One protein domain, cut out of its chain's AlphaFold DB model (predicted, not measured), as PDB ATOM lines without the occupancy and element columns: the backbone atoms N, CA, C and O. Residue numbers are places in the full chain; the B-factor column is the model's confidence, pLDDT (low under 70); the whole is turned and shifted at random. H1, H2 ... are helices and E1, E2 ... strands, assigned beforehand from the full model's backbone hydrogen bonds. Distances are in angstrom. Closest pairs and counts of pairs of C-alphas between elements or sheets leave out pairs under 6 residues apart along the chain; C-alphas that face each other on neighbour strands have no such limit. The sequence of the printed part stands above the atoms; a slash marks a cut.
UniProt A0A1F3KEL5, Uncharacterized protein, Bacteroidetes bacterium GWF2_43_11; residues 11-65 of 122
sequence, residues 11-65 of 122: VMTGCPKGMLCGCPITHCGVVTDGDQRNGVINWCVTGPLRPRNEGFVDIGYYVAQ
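AT A GLANCE: This is residues 11 to 65 of the 122 residues of an uncharacterized protein of Bacteroidetes bacterium GWF2_43_11 (UniProt A0A1F3KEL5). A single strongly twisted, curled sheet of four short strands makes the body, with one small helix, H1, packed by the start of E1 at one end of the longest axis and the loop of residues 17 to 26 reaching to the other end. E1 and E4 run side by side, while the hairpin of E2 and E3 swings away from them. The printed part has 55 residues, with four named strands and one named helix in the order E1, E2, E3, H1, E4; the sheet runs E3, E2, E1, E4 and is mixed. The class is mostly strand. The whole is compact, with a radius of gyration of the C-alphas of 11.0 A and spans of 31 by 27 by 15 A.

HOW THE PARTS SIT: E1, residues 11 to 16, and E2, residues 27 to 35, are antiparallel neighbours and a hairpin, with N 12 and O 29 2.9 A apart, within hydrogen-bond range. E2 bends by 80 degrees at residue 32. E3, residues 40 to 45, forms a hairpin with E2, with N 42 and O 33 2.8 A apart. E1, E2 and E3 form a meander, each strand the antiparallel neighbour of the one before. H1, residues 49 to 54, is on the sheet at a height of 9.2 A. It lies over E1, and only just not over E2, on which 2 of its C-alphas fall; on the local plane it stands at 47 degrees to E1, slantwise to the strands. The closest C-alphas of E1 and H1, those of Val 11 and Pro 51, are 6.3 A apart. Every O i to N i+4 pair in H1 is within hydrogen-bond range. E4, residues 57 to 62, is the parallel neighbour of E1 at 20 degrees, with N 15 and O 60 2.8 A apart. E3, H1 and E4 form a split strand-helix-strand unit, two strands running the same way with E2 and E1 between them in the sheet, and its crossover is right-handed. E4 is apart from E2 and from E3.

IN THESE COORDINATES: E1 begins at C-alpha 11 (135.160, 194.996, 170.596) and is 16.0 A long. E2 measures 19.4 A, E3 15.4 A, H1 8.7 A and E4 13.1 A. H1 begins at C-alpha 49 (142.512, 190.114, 176.214), and E4 ends at C-alpha 62 (140.719, 208.929, 167.210).

THE WHOLE: The two C-alphas farthest apart, those of Met 19 and Asn 53, are 32.4 A apart. The printed part has no cut. The link from E1 to E2 is short, and the other three are tight. The mean pLDDT of the printed part is 89.3, and residues 19 to 20 are under 70.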
ATOM      1  N   VAL A  11     133.777 194.865 170.147       96.06
ATOM      2  CA  VAL A  11     135.160 194.996 170.596       96.06
ATOM      3  C   VAL A  11     135.882 195.875 169.590       96.06
ATOM      4  O   VAL A  11     135.904 195.588 168.397       96.06
ATOM      5  N   MET A  12     136.483 196.950 170.080       94.88
ATOM      6  CA  MET A  12     137.109 197.968 169.252       94.88
ATOM      7  C   MET A  12     138.554 198.195 169.686       94.88
ATOM      8  O   MET A  12     138.884 198.095 170.876       94.88
ATOM      9  N   THR A  13     139.406 198.544 168.725       95.06
ATOM     10  CA  THR A  13     140.758 199.042 168.976       95.06
ATOM     11  C   THR A  13     140.987 200.368 168.281       95.06
ATOM     12  O   THR A  13     140.518 200.584 167.170       95.06
ATOM     13  N   GLY A  14     141.755 201.245 168.914       93.50
ATOM     14  CA  GLY A  14     142.162 202.504 168.307       93.50
ATOM     15  C   GLY A  14     143.258 203.178 169.112       93.50
ATOM     16  O   GLY A  14     143.389 202.961 170.316       93.50
ATOM     17  N   CYS A  15     144.057 204.015 168.467       91.38
ATOM     18  CA  CYS A  15     145.107 204.781 169.123       91.38
ATOM     19  C   CYS A  15     144.654 206.244 169.276       91.38
ATOM     20  O   CYS A  15     144.380 206.905 168.269       91.38
ATOM     21  N   PRO A  16     144.558 206.774 170.512       90.12
ATOM     22  CA  PRO A  16     144.201 208.171 170.704       90.12
ATOM     23  C   PRO A  16     145.325 209.063 170.177       90.12
ATOM     24  O   PRO A  16     146.477 208.991 170.616       90.12
ATOM     25  N   LYS A  17     144.973 209.938 169.244       85.81
ATOM     26  CA  LYS A  17     145.822 210.994 168.706       85.81
ATOM     27  C   LYS A  17     145.236 212.348 169.075       85.81
ATOM     28  O   LYS A  17     144.036 212.503 169.273       85.81
ATOM     29  N   GLY A  18     146.109 213.336 169.195       72.56
ATOM     30  CA  GLY A  18     145.730 214.694 169.559       72.56
ATOM     31  C   GLY A  18     146.798 215.357 170.413       72.56
ATOM     32  O   GLY A  18     147.565 214.689 171.102       72.56
ATOM     33  N   MET A  19     146.825 216.685 170.359       63.16
ATOM     34  CA  MET A  19     147.872 217.504 170.971       63.16
ATOM     35  C   MET A  19     147.921 217.395 172.505       63.16
ATOM     36  O   MET A  19     148.979 217.580 173.089       63.16
ATOM     37  N   LEU A  20     146.793 217.083 173.157       61.19
ATOM     38  CA  LEU A  20     146.685 217.101 174.621       61.19
ATOM     39  C   LEU A  20     146.669 215.694 175.254       61.19
ATOM     40  O   LEU A  20     147.289 215.484 176.288       61.19
ATOM     41  N   CYS A  21     146.027 214.702 174.627       72.38
ATOM     42  CA  CYS A  21     145.860 213.350 175.189       72.38
ATOM     43  C   CYS A  21     146.270 212.240 174.204       72.38
ATOM     44  O   CYS A  21     145.620 211.196 174.112       72.38
ATOM     45  N   GLY A  22     147.337 212.473 173.433       78.31
ATOM     46  CA  GLY A  22     147.933 211.449 172.582       78.31
ATOM     47  C   GLY A  22     148.585 210.354 173.427       78.31
ATOM     48  O   GLY A  22     149.576 210.605 174.109       78.31
ATOM     49  N   CYS A  23     148.050 209.136 173.380       82.69
ATOM     50  CA  CYS A  23     148.680 207.963 173.988       82.69
ATOM     51  C   CYS A  23     149.375 207.179 172.868       82.69
ATOM     52  O   CYS A  23     148.724 206.855 171.874       82.69
ATOM     53  N   PRO A  24     150.666 206.821 172.992       83.19
ATOM     54  CA  PRO A  24     151.329 205.979 172.002       83.19
ATOM     55  C   PRO A  24     150.828 204.527 172.053       83.19
ATOM     56  O   PRO A  24     151.214 203.722 171.213       83.19
ATOM     57  N   ILE A  25     149.986 204.182 173.031       87.56
ATOM     58  CA  ILE A  25     149.459 202.838 173.234       87.56
ATOM     59  C   ILE A  25     148.067 202.722 172.612       87.56
ATOM     60  O   ILE A  25     147.190 203.548 172.870       87.56
ATOM     61  N   THR A  26     147.847 201.654 171.846       91.06
ATOM     62  CA  THR A  26     146.521 201.284 171.341       91.06
ATOM     63  C   THR A  26     145.582 200.962 172.497       91.06
ATOM     64  O   THR A  26     145.872 200.133 173.363       91.06
ATOM     65  N   HIS A  27     144.436 201.628 172.509       93.00
ATOM     66  CA  HIS A  27     143.353 201.351 173.429       93.00
ATOM     67  C   HIS A  27     142.471 200.241 172.871       93.00
ATOM     68  O   HIS A  27     142.172 200.203 171.680       93.00
ATOM     69  N   CYS A  28     142.046 199.359 173.769       94.88
ATOM     70  CA  CYS A  28     141.182 198.224 173.483       94.88
ATOM     71  C   CYS A  28     139.974 198.315 174.406       94.88
ATOM     72  O   CYS A  28     140.141 198.424 175.631       94.88
ATOM     73  N   GLY A  29     138.775 198.266 173.845       95.00
ATOM     74  CA  GLY A  29     137.568 198.499 174.615       95.00
ATOM     75  C   GLY A  29     136.312 197.954 173.972       95.00
ATOM     76  O   GLY A  29     136.351 197.310 172.928       95.00
ATOM     77  N   VAL A  30     135.199 198.219 174.642       95.81
ATOM     78  CA  VAL A  30     133.872 197.740 174.260       95.81
ATOM     79  C   VAL A  30     132.970 198.934 174.073       95.81
ATOM     80  O   VAL A  30     132.879 199.779 174.969       95.81
ATOM     81  N   VAL A  31     132.304 198.994 172.930       95.81
ATOM     82  CA  VAL A  31     131.371 200.069 172.611       95.81
ATOM     83  C   VAL A  31     130.166 199.976 173.536       95.81
ATOM     84  O   VAL A  31     129.514 198.936 173.644       95.81
ATOM     85  N   THR A  32     129.872 201.067 174.229       95.31
ATOM     86  CA  THR A  32     128.710 201.171 175.114       95.31
ATOM     87  C   THR A  32     127.551 201.891 174.448       95.31
ATOM     88  O   THR A  32     126.401 201.553 174.734       95.31
ATOM     89  N   ASP A  33     127.854 202.851 173.573       93.25
ATOM     90  CA  ASP A  33     126.897 203.645 172.808       93.25
ATOM     91  C   ASP A  33     127.620 204.392 171.667       93.25
ATOM     92  O   ASP A  33     128.842 204.547 171.709       93.25
ATOM     93  N   GLY A  34     126.900 204.884 170.663       87.31
ATOM     94  CA  GLY A  34     127.522 205.610 169.557       87.31
ATOM     95  C   GLY A  34     126.549 206.439 168.731       87.31
ATOM     96  O   GLY A  34     125.504 205.962 168.300       87.31
ATOM     97  N   ASP A  35     126.940 207.679 168.458       88.19
ATOM     98  CA  ASP A  35     126.296 208.561 167.498       88.19
ATOM     99  C   ASP A  35     126.992 208.432 166.139       88.19
ATOM    100  O   ASP A  35     128.009 209.069 165.849       88.19
ATOM    101  N   GLN A  36     126.398 207.594 165.296       82.75
ATOM    102  CA  GLN A  36     126.850 207.313 163.936       82.75
ATOM    103  C   GLN A  36     126.796 208.532 163.007       82.75
ATOM    104  O   GLN A  36     127.506 208.575 162.003       82.75
ATOM    105  N   ARG A  37     125.962 209.533 163.317       85.44
ATOM    106  CA  ARG A  37     125.848 210.752 162.510       85.44
ATOM    107  C   ARG A  37     127.009 211.698 162.785       85.44
ATOM    108  O   ARG A  37     127.538 212.291 161.850       85.44
ATOM    109  N   ASN A  38     127.389 211.831 164.053       86.81
ATOM    110  CA  ASN A  38     128.441 212.751 164.487       86.81
ATOM    111  C   ASN A  38     129.817 212.081 164.645       86.81
ATOM    112  O   ASN A  38     130.801 212.764 164.920       86.81
ATOM    113  N   GLY A  39     129.901 210.757 164.486       88.00
ATOM    114  CA  GLY A  39     131.141 209.998 164.668       88.00
ATOM    115  C   GLY A  39     131.616 209.968 166.125       88.00
ATOM    116  O   GLY A  39     132.811 209.844 166.384       88.00
ATOM    117  N   VAL A  40     130.696 210.119 167.083       91.06
ATOM    118  CA  VAL A  40     131.009 210.107 168.517       91.06
ATOM    119  C   VAL A  40     130.710 208.727 169.070       91.06
ATOM    120  O   VAL A  40     129.567 208.289 169.062       91.06
ATOM    121  N   ILE A  41     131.729 208.044 169.584       93.69
ATOM    122  CA  ILE A  41     131.593 206.687 170.114       93.69
ATOM    123  C   ILE A  41     131.927 206.698 171.602       93.69
ATOM    124  O   ILE A  41     133.010 207.123 172.013       93.69
ATOM    125  N   ASN A  42     131.000 206.192 172.408       94.19
ATOM    126  CA  ASN A  42     131.224 205.903 173.813       94.19
ATOM    127  C   ASN A  42     131.677 204.452 173.944       94.19
ATOM    128  O   ASN A  42     131.043 203.522 173.451       94.19
ATOM    129  N   TRP A  43     132.787 204.248 174.638       94.69
ATOM    130  CA  TRP A  43     133.358 202.926 174.833       94.69
ATOM    131  C   TRP A  43     134.146 202.870 176.133       94.69
ATOM    132  O   TRP A  43     134.668 203.875 176.621       94.69
ATOM    133  N   CYS A  44     134.216 201.676 176.707       93.94
ATOM    134  CA  CYS A  44     134.949 201.411 177.935       93.94
ATOM    135  C   CYS A  44     136.244 200.679 177.605       93.94
ATOM    136  O   CYS A  44     136.205 199.595 177.028       93.94
ATOM    137  N   VAL A  45     137.389 201.229 178.014       92.44
ATOM    138  CA  VAL A  45     138.684 200.552 177.869       92.44
ATOM    139  C   VAL A  45     138.721 199.331 178.791       92.44
ATOM    140  O   VAL A  45     138.630 199.461 180.013       92.44
ATOM    141  N   THR A  46     138.870 198.142 178.210       92.25
ATOM    142  CA  THR A  46     138.861 196.855 178.929       92.25
ATOM    143  C   THR A  46     140.218 196.156 178.944       92.25
ATOM    144  O   THR A  46     140.448 195.306 179.801       92.25
ATOM    145  N   GLY A  47     141.130 196.527 178.042       90.50
ATOM    146  CA  GLY A  47     142.436 195.881 177.875       90.50
ATOM    147  C   GLY A  47     142.473 194.870 176.717       90.50
ATOM    148  O   GLY A  47     141.463 194.662 176.045       90.50
ATOM    149  N   PRO A  48     143.640 194.253 176.449       91.25
ATOM    150  CA  PRO A  48     143.910 193.564 175.184       91.25
ATOM    151  C   PRO A  48     143.421 192.110 175.112       91.25
ATOM    152  O   PRO A  48     143.571 191.485 174.071       91.25
ATOM    153  N   LEU A  49     142.873 191.539 176.190       91.56
ATOM    154  CA  LEU A  49     142.512 190.114 176.214       91.56
ATOM    155  C   LEU A  49     141.355 189.776 175.264       91.56
ATOM    156  O   LEU A  49     141.453 188.814 174.514       91.56
ATOM    157  N   ARG A  50     140.293 190.589 175.252       91.19
ATOM    158  CA  ARG A  50     139.140 190.387 174.360       91.19
ATOM    159  C   ARG A  50     139.499 190.453 172.872       91.19
ATOM    160  O   ARG A  50     139.241 189.471 172.185       91.19
ATOM    161  N   PRO A  51     140.154 191.520 172.362       92.06
ATOM    162  CA  PRO A  51     140.496 191.581 170.939       92.06
ATOM    163  C   PRO A  51     141.425 190.446 170.484       92.06
ATOM    164  O   PRO A  51     141.386 190.070 169.319       92.06
ATOM    165  N   ARG A  52     142.230 189.859 171.385       90.19
ATOM    166  CA  ARG A  52     143.057 188.681 171.070       90.19
ATOM    167  C   ARG A  52     142.252 187.391 170.871       90.19
ATOM    168  O   ARG A  52     142.737 186.513 170.172       90.19
ATOM    169  N   ASN A  53     141.074 187.278 171.484       92.06
ATOM    170  CA  ASN A  53     140.275 186.048 171.495       92.06
ATOM    171  C   ASN A  53     139.032 186.119 170.595       92.06
ATOM    172  O   ASN A  53     138.598 185.097 170.079       92.06
ATOM    173  N   GLU A  54     138.438 187.304 170.441       90.31
ATOM    174  CA  GLU A  54     137.086 187.477 169.882       90.31
ATOM    175  C   GLU A  54     137.073 188.242 168.542       90.31
ATOM    176  O   GLU A  54     136.021 188.382 167.925       90.31
ATOM    177  N   GLY A  55     138.226 188.745 168.084       90.06
ATOM    178  CA  GLY A  55     138.302 189.709 166.982       90.06
ATOM    179  C   GLY A  55     137.952 191.135 167.424       90.06
ATOM    180  O   GLY A  55     137.584 191.377 168.578       90.06
ATOM    181  N   PHE A  56     138.143 192.110 166.534       94.69
ATOM    182  CA  PHE A  56     137.890 193.522 166.834       94.69
ATOM    183  C   PHE A  56     137.675 194.372 165.579       94.69
ATOM    184  O   PHE A  56     138.145 194.032 164.495       94.69
ATOM    185  N   VAL A  57     137.010 195.513 165.762       93.69
ATOM    186  CA  VAL A  57     136.940 196.599 164.780       93.69
ATOM    187  C   VAL A  57     138.102 197.561 165.025       93.69
ATOM    188  O   VAL A  57     138.213 198.137 166.111       93.69
ATOM    189  N   ASP A  58     138.970 197.746 164.030       93.00
ATOM    190  CA  ASP A  58     140.031 198.754 164.086       93.00
ATOM    191  C   ASP A  58     139.525 200.093 163.545       93.00
ATOM    192  O   ASP A  58     139.147 200.205 162.378       93.00
ATOM    193  N   ILE A  59     139.523 201.114 164.401       92.19
ATOM    194  CA  ILE A  59     139.148 202.483 164.026       92.19
ATOM    195  C   ILE A  59     140.360 203.371 163.723       92.19
ATOM    196  O   ILE A  59     140.202 204.561 163.453       92.19
ATOM    197  N   GLY A  60     141.578 202.826 163.781       91.62
ATOM    198  CA  GLY A  60     142.812 203.558 163.529       91.62
ATOM    199  C   GLY A  60     143.061 204.634 164.583       91.62
ATOM    200  O   GLY A  60     143.344 204.337 165.748       91.62
ATOM    201  N   TYR A  61     142.991 205.903 164.177       91.31
ATOM    202  CA  TYR A  61     143.236 207.047 165.053       91.31
ATOM    203  C   TYR A  61     141.952 207.767 165.438       91.31
ATOM    204  O   TYR A  61     141.084 208.006 164.604       91.31
ATOM    205  N   TYR A  62     141.868 208.183 166.701       91.19
ATOM    206  CA  TYR A  62     140.719 208.929 167.210       91.19
ATOM    207  C   TYR A  62     141.147 210.034 168.175       91.19
ATOM    208  O   TYR A  62     142.240 209.988 168.735       91.19
ATOM    209  N   VAL A  63     140.271 211.009 168.410       90.56
ATOM    210  CA  VAL A  63     140.481 212.069 169.406       90.56
ATOM    211  C   VAL A  63     139.592 211.805 170.618       90.56
ATOM    212  O   VAL A  63     138.379 211.643 170.490       90.56
ATOM    213  N   ALA A  64     140.184 211.769 171.812       91.06
ATOM    214  CA  ALA A  64     139.424 211.656 173.052       91.06
ATOM    215  C   ALA A  64     138.766 213.003 173.394       91.06
ATOM    216  O   ALA A  64     139.456 213.947 173.774       91.06
ATOM    217  N   GLN A  65     137.438 213.089 173.282       91.31
ATOM    218  CA  GLN A  65     136.693 214.303 173.650       91.31
ATOM    219  C   GLN A  65     136.577 214.474 175.170       91.31
ATOM    220  O   GLN A  65     136.669 215.580 175.695       91.31
TER     221      GLN A  65